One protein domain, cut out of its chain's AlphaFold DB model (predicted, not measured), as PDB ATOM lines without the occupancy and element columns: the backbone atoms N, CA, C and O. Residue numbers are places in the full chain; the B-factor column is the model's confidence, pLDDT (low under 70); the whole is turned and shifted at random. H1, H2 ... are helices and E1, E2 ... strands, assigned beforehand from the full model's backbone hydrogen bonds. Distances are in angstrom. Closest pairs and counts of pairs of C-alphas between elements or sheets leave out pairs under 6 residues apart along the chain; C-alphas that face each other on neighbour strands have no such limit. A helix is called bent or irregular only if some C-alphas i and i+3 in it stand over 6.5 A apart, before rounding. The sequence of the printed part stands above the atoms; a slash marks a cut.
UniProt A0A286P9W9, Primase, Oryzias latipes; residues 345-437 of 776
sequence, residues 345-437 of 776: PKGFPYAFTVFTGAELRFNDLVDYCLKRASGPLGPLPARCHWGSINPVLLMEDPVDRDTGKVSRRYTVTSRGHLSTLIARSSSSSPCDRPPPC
ATOM      1  N   PRO A 345      19.155 -21.525 -29.888       50.03
ATOM      2  CA  PRO A 345      18.978 -22.503 -30.953       50.03
ATOM      3  C   PRO A 345      20.133 -22.406 -31.963       50.03
ATOM      4  O   PRO A 345      20.464 -21.330 -32.477       50.03
ATOM      5  N   LYS A 346      20.795 -23.542 -32.225       52.81
ATOM      6  CA  LYS A 346      21.854 -23.639 -33.240       52.81
ATOM      7  C   LYS A 346      21.299 -23.123 -34.574       52.81
ATOM      8  O   LYS A 346      20.269 -23.600 -35.032       52.81
ATOM      9  N   GLY A 347      21.978 -22.148 -35.184       59.53
ATOM     10  CA  GLY A 347      21.586 -21.559 -36.472       59.53
ATOM     11  C   GLY A 347      20.850 -20.218 -36.393       59.53
ATOM     12  O   GLY A 347      20.600 -19.608 -37.429       59.53
ATOM     13  N   PHE A 348      20.549 -19.712 -35.198       58.50
ATOM     14  CA  PHE A 348      19.917 -18.402 -35.064       58.50
ATOM     15  C   PHE A 348      20.929 -17.265 -35.328       58.50
ATOM     16  O   PHE A 348      22.018 -17.281 -34.748       58.50
ATOM     17  N   PRO A 349      20.646 -16.270 -36.191       66.62
ATOM     18  CA  PRO A 349      21.529 -15.118 -36.335       66.62
ATOM     19  C   PRO A 349      21.484 -14.306 -35.037       66.62
ATOM     20  O   PRO A 349      20.459 -13.756 -34.675       66.62
ATOM     21  N   TYR A 350      22.589 -14.230 -34.300       72.75
ATOM     22  CA  TYR A 350      22.626 -13.552 -32.992       72.75
ATOM     23  C   TYR A 350      22.934 -12.053 -33.069       72.75
ATOM     24  O   TYR A 350      23.225 -11.439 -32.041       72.75
ATOM     25  N   ALA A 351      22.909 -11.480 -34.273       81.81
ATOM     26  CA  ALA A 351      23.074 -10.057 -34.530       81.81
ATOM     27  C   ALA A 351      22.056  -9.618 -35.587       81.81
ATOM     28  O   ALA A 351      22.063 -10.120 -36.710       81.81
ATOM     29  N   PHE A 352      21.204  -8.671 -35.213       85.44
ATOM     30  CA  PHE A 352      20.149  -8.119 -36.047       85.44
ATOM     31  C   PHE A 352      20.382  -6.632 -36.223       85.44
ATOM     32  O   PHE A 352      20.286  -5.861 -35.268       85.44
ATOM     33  N   THR A 353      20.673  -6.229 -37.451       83.50
ATOM     34  CA  THR A 353      20.751  -4.820 -37.811       83.50
ATOM     35  C   THR A 353      19.366  -4.330 -38.206       83.50
ATOM     36  O   THR A 353      18.727  -4.886 -39.094       83.50
ATOM     37  N   VAL A 354      18.911  -3.278 -37.539       83.19
ATOM     38  CA  VAL A 354      17.591  -2.677 -37.693       83.19
ATOM     39  C   VAL A 354      17.714  -1.190 -37.996       83.19
ATOM     40  O   VAL A 354      18.575  -0.479 -37.470       83.19
ATOM     41  N   PHE A 355      16.829  -0.712 -38.860       81.38
ATOM     42  CA  PHE A 355      16.736   0.693 -39.228       81.38
ATOM     43  C   PHE A 355      15.527   1.293 -38.519       81.38
ATOM     44  O   PHE A 355      14.426   0.754 -38.608       81.38
ATOM     45  N   THR A 356      15.724   2.394 -37.794       74.19
ATOM     46  CA  THR A 356      14.587   3.131 -37.232       74.19
ATOM     47  C   THR A 356      13.872   3.887 -38.341       74.19
ATOM     48  O   THR A 356      14.521   4.522 -39.170       74.19
ATOM     49  N   GLY A 357      12.544   3.856 -38.325       74.81
ATOM     50  CA  GLY A 357      11.684   4.494 -39.319       74.81
ATOM     51  C   GLY A 357      10.308   4.795 -38.732       74.81
ATOM     52  O   GLY A 357      10.142   4.780 -37.514       74.81
ATOM     53  N   ALA A 358       9.315   5.053 -39.586       67.19
ATOM     54  CA  ALA A 358       7.945   5.327 -39.140       67.19
ATOM     55  C   ALA A 358       7.349   4.176 -38.304       67.19
ATOM     56  O   ALA A 358       6.594   4.423 -37.367       67.19
ATOM     57  N   GLU A 359       7.730   2.936 -38.613       78.56
ATOM     58  CA  GLU A 359       7.185   1.724 -37.988       78.56
ATOM     59  C   GLU A 359       7.978   1.242 -36.766       78.56
ATOM     60  O   GLU A 359       7.445   0.510 -35.937       78.56
ATOM     61  N   LEU A 360       9.243   1.654 -36.632       84.81
ATOM     62  CA  LEU A 360      10.143   1.174 -35.585       84.81
ATOM     63  C   LEU A 360      10.880   2.345 -34.948       84.81
ATOM     64  O   LEU A 360      11.796   2.925 -35.546       84.81
ATOM     65  N   ARG A 361      10.504   2.688 -33.716       89.31
ATOM     66  CA  ARG A 361      11.117   3.791 -32.974       89.31
ATOM     67  C   ARG A 361      12.239   3.267 -32.088       89.31
ATOM     68  O   ARG A 361      12.248   2.123 -31.645       89.31
ATOM     69  N   PHE A 362      13.167   4.157 -31.752       89.12
ATOM     70  CA  PHE A 362      14.265   3.854 -30.833       89.12
ATOM     71  C   PHE A 362      13.782   3.307 -29.477       89.12
ATOM     72  O   PHE A 362      14.346   2.344 -28.969       89.12
ATOM     73  N   ASN A 363      12.708   3.874 -28.919       89.31
ATOM     74  CA  ASN A 363      12.156   3.409 -27.644       89.31
ATOM     75  C   ASN A 363      11.630   1.973 -27.723       89.31
ATOM     76  O   ASN A 363      11.725   1.254 -26.734       89.31
ATOM     77  N   ASP A 364      11.141   1.540 -28.888       91.38
ATOM     78  CA  ASP A 364      10.658   0.173 -29.069       91.38
ATOM     79  C   ASP A 364      11.849  -0.814 -29.002       91.38
ATOM     80  O   ASP A 364      11.745  -1.874 -28.389       91.38
ATOM     81  N   LEU A 365      13.024  -0.428 -29.523       91.44
ATOM     82  CA  LEU A 365      14.272  -1.202 -29.401       91.44
ATOM     83  C   LEU A 365      14.808  -1.253 -27.967       91.44
ATOM     84  O   LEU A 365      15.277  -2.296 -27.514       91.44
ATOM     85  N   VAL A 366      14.744  -0.133 -27.245       90.06
ATOM     86  CA  VAL A 366      15.125  -0.077 -25.826       90.06
ATOM     87  C   VAL A 366      14.220  -0.996 -25.006       90.06
ATOM     88  O   VAL A 366      14.719  -1.836 -24.254       90.06
ATOM     89  N   ASP A 367      12.905  -0.892 -25.201       90.38
ATOM     90  CA  ASP A 367      11.913  -1.739 -24.543       90.38
ATOM     91  C   ASP A 367      12.135  -3.215 -24.857       90.38
ATOM     92  O   ASP A 367      12.139  -4.037 -23.942       90.38
ATOM     93  N   TYR A 368      12.406  -3.544 -26.119       92.44
ATOM     94  CA  TYR A 368      12.738  -4.897 -26.541       92.44
ATOM     95  C   TYR A 368      13.947  -5.459 -25.784       92.44
ATOM     96  O   TYR A 368      13.929  -6.599 -25.311       92.44
ATOM     97  N   CYS A 369      15.006  -4.661 -25.625       89.81
ATOM     98  CA  CYS A 369      16.194  -5.097 -24.906       89.81
ATOM     99  C   CYS A 369      15.963  -5.245 -23.394       89.81
ATOM    100  O   CYS A 369      16.630  -6.074 -22.766       89.81
ATOM    101  N   LEU A 370      15.048  -4.475 -22.803       86.69
ATOM    102  CA  LEU A 370      14.771  -4.486 -21.364       86.69
ATOM    103  C   LEU A 370      13.714  -5.521 -20.952       86.69
ATOM    104  O   LEU A 370      13.895  -6.226 -19.961       86.69
ATOM    105  N   LYS A 371      12.614  -5.637 -21.697       88.75
ATOM    106  CA  LYS A 371      11.428  -6.405 -21.298       88.75
ATOM    107  C   LYS A 371      11.461  -7.807 -21.898       88.75
ATOM    108  O   LYS A 371      11.222  -7.972 -23.093       88.75
ATOM    109  N   ARG A 372      11.672  -8.837 -21.065       80.44
ATOM    110  CA  ARG A 372      11.704 -10.255 -21.498       80.44
ATOM    111  C   ARG A 372      10.444 -10.710 -22.247       80.44
ATOM    112  O   ARG A 372      10.553 -11.532 -23.148       80.44
ATOM    113  N   ALA A 373       9.284 -10.156 -21.898       81.31
ATOM    114  CA  ALA A 373       7.993 -10.488 -22.502       81.31
ATOM    115  C   ALA A 373       7.718  -9.770 -23.840       81.31
ATOM    116  O   ALA A 373       6.608  -9.860 -24.359       81.31
ATOM    117  N   SER A 374       8.687  -9.035 -24.394       84.88
ATOM    118  CA  SER A 374       8.490  -8.357 -25.677       84.88
ATOM    119  C   SER A 374       8.255  -9.374 -26.793       84.88
ATOM    120  O   SER A 374       9.033 -10.319 -26.966       84.88
ATOM    121  N   GLY A 375       7.186  -9.161 -27.560       90.69
ATOM    122  CA  GLY A 375       6.918  -9.903 -28.787       90.69
ATOM    123  C   GLY A 375       7.969  -9.640 -29.877       90.69
ATOM    124  O   GLY A 375       8.973  -8.964 -29.627       90.69
ATOM    125  N   PRO A 376       7.772 -10.190 -31.085       90.06
ATOM    126  CA  PRO A 376       8.616  -9.858 -32.227       90.06
ATOM    127  C   PRO A 376       8.535  -8.359 -32.539       90.06
ATOM    128  O   PRO A 376       7.483  -7.739 -32.376       90.06
ATOM    129  N   LEU A 377       9.652  -7.780 -32.982       91.06
ATOM    130  CA  LEU A 377       9.766  -6.351 -33.271       91.06
ATOM    131  C   LEU A 377      10.460  -6.137 -34.622       91.06
ATOM    132  O   LEU A 377      11.689  -6.124 -34.720       91.06
ATOM    133  N   GLY A 378       9.660  -5.987 -35.679       88.50
ATOM    134  CA  GLY A 378      10.161  -5.948 -37.053       88.50
ATOM    135  C   GLY A 378      10.929  -7.237 -37.390       88.50
ATOM    136  O   GLY A 378      10.358  -8.317 -37.252       88.50
ATOM    137  N   PRO A 379      12.215  -7.166 -37.788       88.69
ATOM    138  CA  PRO A 379      13.030  -8.352 -38.063       88.69
ATOM    139  C   PRO A 379      13.584  -9.020 -36.791       88.69
ATOM    140  O   PRO A 379      14.239 -10.058 -36.881       88.69
ATOM    141  N   LEU A 380      13.382  -8.423 -35.608       90.12
ATOM    142  CA  LEU A 380      13.804  -9.017 -34.343       90.12
ATOM    143  C   LEU A 380      12.807 -10.108 -33.936       90.12
ATOM    144  O   LEU A 380      11.598  -9.855 -33.937       90.12
ATOM    145  N   PRO A 381      13.278 -11.297 -33.519       90.19
ATOM    146  CA  PRO A 381      12.388 -12.336 -33.004       90.19
ATOM    147  C   PRO A 381      11.693 -11.890 -31.722       90.19
ATOM    148  O   PRO A 381      12.042 -10.867 -31.146       90.19
ATOM    149  N   ALA A 382      10.779 -12.694 -31.189       90.12
ATOM    150  CA  ALA A 382      10.315 -12.481 -29.823       90.12
ATOM    151  C   ALA A 382      11.495 -12.486 -28.831       90.12
ATOM    152  O   ALA A 382      12.444 -13.267 -28.965       90.12
ATOM    153  N   ARG A 383      11.453 -11.616 -27.816       88.75
ATOM    154  CA  ARG A 383      12.554 -11.460 -26.852       88.75
ATOM    155  C   ARG A 383      12.819 -12.736 -26.047       88.75
ATOM    156  O   ARG A 383      13.963 -12.963 -25.647       88.75
ATOM    157  N   CYS A 384      11.812 -13.588 -25.861       85.00
ATOM    158  CA  CYS A 384      11.953 -14.903 -25.233       85.00
ATOM    159  C   CYS A 384      12.866 -15.865 -26.019       85.00
ATOM    160  O   CYS A 384      13.498 -16.718 -25.405       85.00
ATOM    161  N   HIS A 385      13.020 -15.695 -27.339       85.88
ATOM    162  CA  HIS A 385      13.892 -16.550 -28.163       85.88
ATOM    163  C   HIS A 385      15.388 -16.325 -27.904       85.88
ATOM    164  O   HIS A 385      16.211 -17.162 -28.255       85.88
ATOM    165  N   TRP A 386      15.754 -15.216 -27.258       82.12
ATOM    166  CA  TRP A 386      17.119 -14.986 -26.777       82.12
ATOM    167  C   TRP A 386      17.432 -15.786 -25.501       82.12
ATOM    168  O   TRP A 386      18.559 -15.740 -25.011       82.12
ATOM    169  N   GLY A 387      16.436 -16.469 -24.925       84.00
ATOM    170  CA  GLY A 387      16.554 -17.151 -23.644       84.00
ATOM    171  C   GLY A 387      16.920 -16.180 -22.522       84.00
ATOM    172  O   GLY A 387      16.405 -15.059 -22.429       84.00
ATOM    173  N   SER A 388      17.855 -16.599 -21.677       77.19
ATOM    174  CA  SER A 388      18.411 -15.774 -20.603       77.19
ATOM    175  C   SER A 388      19.330 -14.658 -21.112       77.19
ATOM    176  O   SER A 388      19.583 -13.704 -20.381       77.19
ATOM    177  N   ILE A 389      19.813 -14.707 -22.359       80.00
ATOM    178  CA  ILE A 389      20.775 -13.731 -22.879       80.00
ATOM    179  C   ILE A 389      20.136 -12.340 -22.907       80.00
ATOM    180  O   ILE A 389      19.093 -12.122 -23.521       80.00
ATOM    181  N   ASN A 390      20.784 -11.375 -22.252       82.75
ATOM    182  CA  ASN A 390      20.415  -9.971 -22.338       82.75
ATOM    183  C   ASN A 390      21.029  -9.370 -23.611       82.75
ATOM    184  O   ASN A 390      22.257  -9.288 -23.706       82.75
ATOM    185  N   PRO A 391      20.216  -8.961 -24.601       88.19
ATOM    186  CA  PRO A 391      20.737  -8.402 -25.834       88.19
ATOM    187  C   PRO A 391      21.400  -7.056 -25.551       88.19
ATOM    188  O   PRO A 391      20.966  -6.295 -24.681       88.19
ATOM    189  N   VAL A 392      22.456  -6.780 -26.298       88.12
ATOM    190  CA  VAL A 392      23.183  -5.517 -26.348       88.12
ATOM    191  C   VAL A 392      22.619  -4.715 -27.510       88.12
ATOM    192  O   VAL A 392      22.489  -5.237 -28.619       88.12
ATOM    193  N   LEU A 393      22.302  -3.448 -27.257       90.69
ATOM    194  CA  LEU A 393      21.883  -2.510 -28.286       90.69
ATOM    195  C   LEU A 393      23.079  -1.649 -28.686       90.69
ATOM    196  O   LEU A 393      23.664  -0.942 -27.864       90.69
ATOM    197  N   LEU A 394      23.444  -1.723 -29.957       89.56
ATOM    198  CA  LEU A 394      24.503  -0.928 -30.558       89.56
ATOM    199  C   LEU A 394      23.894   0.082 -31.515       89.56
ATOM    200  O   LEU A 394      22.860  -0.173 -32.127       89.56
ATOM    201  N   MET A 395      24.563   1.212 -31.666       88.31
ATOM    202  CA  MET A 395      24.217   2.269 -32.599       88.31
ATOM    203  C   MET A 395      25.405   2.541 -33.516       88.31
ATOM    204  O   MET A 395      26.535   2.725 -33.063       88.31
ATOM    205  N   GLU A 396      25.135   2.597 -34.808       85.88
ATOM    206  CA  GLU A 396      26.050   3.014 -35.856       85.88
ATOM    207  C   GLU A 396      25.540   4.331 -36.454       85.88
ATOM    208  O   GLU A 396      24.338   4.520 -36.648       85.88
ATOM    209  N   ASP A 397      26.472   5.221 -36.791       82.56
ATOM    210  CA  ASP A 397      26.204   6.475 -37.505       82.56
ATOM    211  C   ASP A 397      26.868   6.444 -38.900       82.56
ATOM    212  O   ASP A 397      27.817   7.206 -39.137       82.56
ATOM    213  N   PRO A 398      26.471   5.541 -39.823       79.69
ATOM    214  CA  PRO A 398      27.000   5.560 -41.177       79.69
ATOM    215  C   PRO A 398      26.696   6.900 -41.854       79.69
ATOM    216  O   PRO A 398      25.571   7.402 -41.838       79.69
ATOM    217  N   VAL A 399      27.736   7.476 -42.455       79.19
ATOM    218  CA  VAL A 399      27.609   8.619 -43.357       79.19
ATOM    219  C   VAL A 399      27.335   8.051 -44.739       79.19
ATOM    220  O   VAL A 399      28.164   7.321 -45.286       79.19
ATOM    221  N   ASP A 400      26.165   8.359 -45.279       79.25
ATOM    222  CA  ASP A 400      25.836   8.093 -46.669       79.25
ATOM    223  C   ASP A 400      26.792   8.908 -47.555       79.25
ATOM    224  O   ASP A 400      26.921  10.123 -47.383       79.25
ATOM    225  N   ARG A 401      27.546   8.233 -48.432       79.81
ATOM    226  CA  ARG A 401      28.607   8.880 -49.221       79.81
ATOM    227  C   ARG A 401      28.044   9.833 -50.271       79.81
ATOM    228  O   ARG A 401      28.698  10.830 -50.560       79.81
ATOM    229  N   ASP A 402      26.858   9.541 -50.790       83.00
ATOM    230  CA  ASP A 402      26.274  10.261 -51.918       83.00
ATOM    231  C   ASP A 402      25.541  11.514 -51.433       83.00
ATOM    232  O   ASP A 402      25.638  12.584 -52.026       83.00
ATOM    233  N   THR A 403      24.850  11.408 -50.298       86.19
ATOM    234  CA  THR A 403      24.075  12.515 -49.718       86.19
ATOM    235  C   THR A 403      24.818  13.274 -48.619       86.19
ATOM    236  O   THR A 403      24.371  14.342 -48.199       86.19
ATOM    237  N   GLY A 404      25.904  12.709 -48.083       83.25
ATOM    238  CA  GLY A 404      26.596  13.214 -46.894       83.25
ATOM    239  C   GLY A 404      25.770  13.127 -45.603       83.25
ATOM    240  O   GLY A 404      26.234  13.566 -44.545       83.25
ATOM    241  N   LYS A 405      24.545  12.584 -45.654       81.19
ATOM    242  CA  LYS A 405      23.643  12.506 -44.501       81.19
ATOM    243  C   LYS A 405      24.045  11.353 -43.587       81.19
ATOM    244  O   LYS A 405      24.423  10.273 -44.029       81.19
ATOM    245  N   VAL A 406      23.944  11.578 -42.279       76.75
ATOM    246  CA  VAL A 406      24.142  10.525 -41.278       76.75
ATOM    247  C   VAL A 406      22.836   9.754 -41.131       76.75
ATOM    248  O   VAL A 406      21.840  10.322 -40.685       76.75
ATOM    249  N   SER A 407      22.837   8.471 -41.487       81.00
ATOM    250  CA  SER A 407      21.702   7.576 -41.250       81.00
ATOM    251  C   SER A 407      21.970   6.773 -39.986       81.00
ATOM    252  O   SER A 407      22.974   6.078 -39.913       81.00
ATOM    253  N   ARG A 408      21.115   6.873 -38.963       83.44
ATOM    254  CA  ARG A 408      21.287   6.074 -37.741       83.44
ATOM    255  C   ARG A 408      20.824   4.648 -37.975       83.44
ATOM    256  O   ARG A 408      19.687   4.412 -38.380       83.44
ATOM    257  N   ARG A 409      21.691   3.703 -37.644       87.56
ATOM    258  CA  ARG A 409      21.417   2.270 -37.701       87.56
ATOM    259  C   ARG A 409      21.623   1.685 -36.316       87.56
ATOM    260  O   ARG A 409      22.548   2.080 -35.614       87.56
ATOM    261  N   TYR A 410      20.781   0.741 -35.926       90.19
ATOM    262  CA  TYR A 410      20.922   0.060 -34.647       90.19
ATOM    263  C   TYR A 410      21.168  -1.418 -34.885       90.19
ATOM    264  O   TYR A 410      20.632  -1.997 -35.821       90.19
ATOM    265  N   THR A 411      21.979  -2.036 -34.042       91.00
ATOM    266  CA  THR A 411      22.257  -3.466 -34.116       91.00
ATOM    267  C   THR A 411      21.990  -4.080 -32.751       91.00
ATOM    268  O   THR A 411      22.631  -3.723 -31.766       91.00
ATOM    269  N   VAL A 412      21.024  -4.995 -32.684       91.62
ATOM    270  CA  VAL A 412      20.720  -5.785 -31.490       91.62
ATOM    271  C   VAL A 412      21.500  -7.084 -31.594       91.62
ATOM    272  O   VAL A 412      21.294  -7.865 -32.519       91.62
ATOM    273  N   THR A 413      22.422  -7.321 -30.671       90.50
ATOM    274  CA  THR A 413      23.293  -8.499 -30.712       90.50
ATOM    275  C   THR A 413      23.480  -9.105 -29.336       90.50
ATOM    276  O   THR A 413      23.210  -8.473 -28.320       90.50
ATOM    277  N   SER A 414      23.961 -10.339 -29.271       86.12
ATOM    278  CA  SER A 414      24.455 -10.890 -28.012       86.12
ATOM    279  C   SER A 414      25.927 -10.548 -27.837       86.12
ATOM    280  O   SER A 414      26.695 -10.416 -28.792       86.12
ATOM    281  N   ARG A 415      26.357 -10.468 -26.584       76.38
ATOM    282  CA  ARG A 415      27.749 -10.181 -26.252       76.38
ATOM    283  C   ARG A 415      28.733 -11.185 -26.872       76.38
ATOM    284  O   ARG A 415      29.765 -10.771 -27.391       76.38
ATOM    285  N   GLY A 416      28.416 -12.483 -26.836       75.25
ATOM    286  CA  GLY A 416      29.270 -13.536 -27.404       75.25
ATOM    287  C   GLY A 416      29.502 -13.385 -28.910       75.25
ATOM    288  O   GLY A 416      30.543 -13.793 -29.412       75.25
ATOM    289  N   HIS A 417      28.574 -12.726 -29.608       80.06
ATOM    290  CA  HIS A 417      28.628 -12.510 -31.052       80.06
ATOM    291  C   HIS A 417      29.156 -11.130 -31.443       80.06
ATOM    292  O   HIS A 417      29.353 -10.858 -32.627       80.06
ATOM    293  N   LEU A 418      29.426 -10.255 -30.475       77.31
ATOM    294  CA  LEU A 418      29.931  -8.916 -30.747       77.31
ATOM    295  C   LEU A 418      31.352  -8.932 -31.325       77.31
ATOM    296  O   LEU A 418      31.653  -8.177 -32.246       77.31
ATOM    297  N   SER A 419      32.217  -9.822 -30.836       70.50
ATOM    298  CA  SER A 419      33.552 -10.024 -31.413       70.50
ATOM    299  C   SER A 419      33.461 -10.486 -32.867       70.50
ATOM    300  O   SER A 419      34.153  -9.946 -33.723       70.50
ATOM    301  N   THR A 420      32.555 -11.420 -33.172       76.38
ATOM    302  CA  THR A 420      32.288 -11.881 -34.540       76.38
ATOM    303  C   THR A 420      31.730 -10.768 -35.420       76.38
ATOM    304  O   THR A 420      32.154 -10.640 -36.564       76.38
ATOM    305  N   LEU A 421      30.814  -9.943 -34.903       77.88
ATOM    306  CA  LEU A 421      30.250  -8.796 -35.618       77.88
ATOM    307  C   LEU A 421      31.351  -7.797 -36.015       77.88
ATOM    308  O   LEU A 421      31.427  -7.382 -37.172       77.88
ATOM    309  N   ILE A 422      32.244  -7.467 -35.080       73.94
ATOM    310  CA  ILE A 422      33.379  -6.572 -35.334       73.94
ATOM    311  C   ILE A 422      34.376  -7.218 -36.300       73.94
ATOM    312  O   ILE A 422      34.773  -6.578 -37.268       73.94
ATOM    313  N   ALA A 423      34.733  -8.489 -36.098       71.81
ATOM    314  CA  ALA A 423      35.686  -9.201 -36.948       71.81
ATOM    315  C   ALA A 423      35.190  -9.349 -38.395       71.81
ATOM    316  O   ALA A 423      35.939  -9.083 -39.334       71.81
ATOM    317  N   ARG A 424      33.915  -9.714 -38.592       71.94
ATOM    318  CA  ARG A 424      33.300  -9.815 -39.925       71.94
ATOM    319  C   ARG A 424      33.321  -8.481 -40.649       71.94
ATOM    320  O   ARG A 424      33.650  -8.441 -41.832       71.94
ATOM    321  N   SER A 425      33.055  -7.401 -39.923       67.12
ATOM    322  CA  SER A 425      33.100  -6.058 -40.492       67.12
ATOM    323  C   SER A 425      34.503  -5.630 -40.938       67.12
ATOM    324  O   SER A 425      34.630  -4.749 -41.777       67.12
ATOM    325  N   SER A 426      35.548  -6.255 -40.392       63.16
ATOM    326  CA  SER A 426      36.941  -6.027 -40.786       63.16
ATOM    327  C   SER A 426      37.404  -6.928 -41.940       63.16
ATOM    328  O   SER A 426      38.443  -6.661 -42.534       63.16
ATOM    329  N   SER A 427      36.674  -8.011 -42.240       56.88
ATOM    330  CA  SER A 427      37.068  -9.021 -43.239       56.88
ATOM    331  C   SER A 427      36.603  -8.742 -44.672       56.88
ATOM    332  O   SER A 427      37.133  -9.337 -45.609       56.88
ATOM    333  N   SER A 428      35.640  -7.839 -44.879       54.47
ATOM    334  CA  SER A 428      35.253  -7.400 -46.223       54.47
ATOM    335  C   SER A 428      36.358  -6.505 -46.785       54.47
ATOM    336  O   SER A 428      36.497  -5.404 -46.272       54.47
ATOM    337  N   SER A 429      37.132  -6.989 -47.771       49.72
ATOM    338  CA  SER A 429      38.244  -6.302 -48.472       49.72
ATOM    339  C   SER A 429      38.949  -5.221 -47.625       49.72
ATOM    340  O   SER A 429      38.447  -4.094 -47.552       49.72
ATOM    341  N   PRO A 430      40.123  -5.501 -47.021       49.34
ATOM    342  CA  PRO A 430      40.808  -4.588 -46.091       49.34
ATOM    343  C   PRO A 430      41.136  -3.191 -46.656       49.34
ATOM    344  O   PRO A 430      41.601  -2.328 -45.912       49.34
ATOM    345  N   CYS A 431      40.884  -2.946 -47.944       51.03
ATOM    346  CA  CYS A 431      41.163  -1.691 -48.625       51.03
ATOM    347  C   CYS A 431      39.963  -0.728 -48.734       51.03
ATOM    348  O   CYS A 431      40.202   0.472 -48.847       51.03
ATOM    349  N   ASP A 432      38.699  -1.178 -48.668       53.25
ATOM    350  CA  ASP A 432      37.593  -0.335 -49.178       53.25
ATOM    351  C   ASP A 432      36.656   0.262 -48.123       53.25
ATOM    352  O   ASP A 432      36.071   1.337 -48.347       53.25
ATOM    353  N   ARG A 433      36.488  -0.385 -46.960       57.66
ATOM    354  CA  ARG A 433      35.631   0.142 -45.887       57.66
ATOM    355  C   ARG A 433      36.217  -0.142 -44.501       57.66
ATOM    356  O   ARG A 433      36.355  -1.305 -44.140       57.66
ATOM    357  N   PRO A 434      36.534   0.895 -43.699       60.06
ATOM    358  CA  PRO A 434      36.877   0.681 -42.300       60.06
ATOM    359  C   PRO A 434      35.686   0.033 -41.575       60.06
ATOM    360  O   PRO A 434      34.536   0.321 -41.929       60.06
ATOM    361  N   PRO A 435      35.935  -0.814 -40.558       64.62
ATOM    362  CA  PRO A 435      34.863  -1.417 -39.784       64.62
ATOM    363  C   PRO A 435      33.932  -0.324 -39.225       64.62
ATOM    364  O   PRO A 435      34.401   0.747 -38.814       64.62
ATOM    365  N   PRO A 436      32.609  -0.562 -39.218       68.12
ATOM    366  CA  PRO A 436      31.636   0.397 -38.750       68.12
ATOM    367  C   PRO A 436      31.902   0.721 -37.285       68.12
ATOM    368  O   PRO A 436      32.297  -0.114 -36.464       68.12
ATOM    369  N   CYS A 437      31.704   1.992 -36.964       74.00
ATOM    370  CA  CYS A 437      31.863   2.475 -35.610       74.00
ATOM    371  C   CYS A 437      30.599   2.193 -34.827       74.00
ATOM    372  O   CYS A 437      29.647   2.969 -34.893       74.00
TER     373      CYS A 437
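Overview. This is residues 345 to 437 of the 776 residues of the protein "Primase" of Oryzias latipes (UniProt A0A286P9W9). What would one see first in this model? A small three-stranded sheet, E1, E3 and E2, makes the middle, with helix H1 over one face and the longest helix, H3, slantwise over the opposite face. The short helix H2 is off the sheet, and the long loop of the hairpin E2 and E3, residues 397 to 408, reaches up to 23 A from the mean of all C-alphas. What are the counts and the class? The printed part has 93 residues with three named helices and three named strands, in the order E1 H1 H2 E2 E3 H3; the sheet's order is E1, E3, E2, antiparallel throughout, and the class is mixed, helices and strands, with 41 residues, under half, in named elements. How compact is it? The whole is only just compact, close to loose, with a radius of gyration of the C-alphas of 14.3 A, and its outline is flat, 41 by 32 by 17 A.

Along the chain. Where do the first elements lie? E1 is residues 351 to 355, 13.3 A from first to last C-alpha, and begins at C-alpha 351 at (23.074, -10.057, -34.530). H1 is residues 362 to 370, 12.6 A long, and H2 is residues 383 to 386, 5.8 A long. Where are the other two strands? E2 is residues 392 to 396, 13.1 A long, beginning at C-alpha 392 at (23.183, -5.517, -26.348). E3 is residues 409 to 413, 13.0 A long. What comes last? H3 is residues 415 to 427, 19.4 A long, ending at C-alpha 427 at (37.068, -9.021, -43.239). It is only just irregular: C-alphas 416 and 419 are 6.8 A apart.

Arrangement. How are the strands paired? Edge strand E1 and inner strand E3 are antiparallel neighbours at 157 degrees, with N 352 and O 412 within hydrogen-bond range at 2.8 A and N 354 and O 410 at 2.7 A. E3 and the other edge strand, E2, form an antiparallel hairpin at 155 degrees, with N 392 and O 413 within range at 2.7 A. E1, H1 H2 and E2 make a split strand-helix-strand unit, two strands running the same way with E3 between them, and its crossover is right-handed. Where do H1 and H2 stand? H1 is on the sheet at a height of 8.6 A, over E2, and runs along the strands at 3 degrees to E2 on the local plane; its closest C-alphas to E2 are those of Cys 369 and Leu 393, 7.1 A apart. H2 is not on the sheet; it is close to H1 but not clearly touching, with the C-alphas of Tyr 368 and Arg 383 closest at 6.6 A. Where does H3 stand? It is on the opposite face from H1 at a height of 9.9 A, only just over E1 and E3 with 3 of its C-alphas on each, and slantwise to the strands at 49 degrees to E1 on the local plane. The closest C-alphas of E1 and H3 are those of Ala 351 and His 417, 7.0 A apart, while H3 is apart from H1 and H2. Do the helix backbones hold their hydrogen-bond distances? In H1 every O i to N i+4 pair is within hydrogen-bond range, in H3 7 of 9 are, and H2 is too short for such a pair.

Size, cuts and confidence. How far does it reach, and is it cut? The two C-alphas farthest apart are those of Ala 373 and Cys 431, at 43.1 A, and residues 345 to 437 run without a cut. Which links are long? Those from H1 to H2 and from E2 to E3 are long, with 12 residues each. Where is confidence low? The mean pLDDT of the printed part is 78.9, and residues 345 to 349, residue 358 and residues 425 to 436 are under 70.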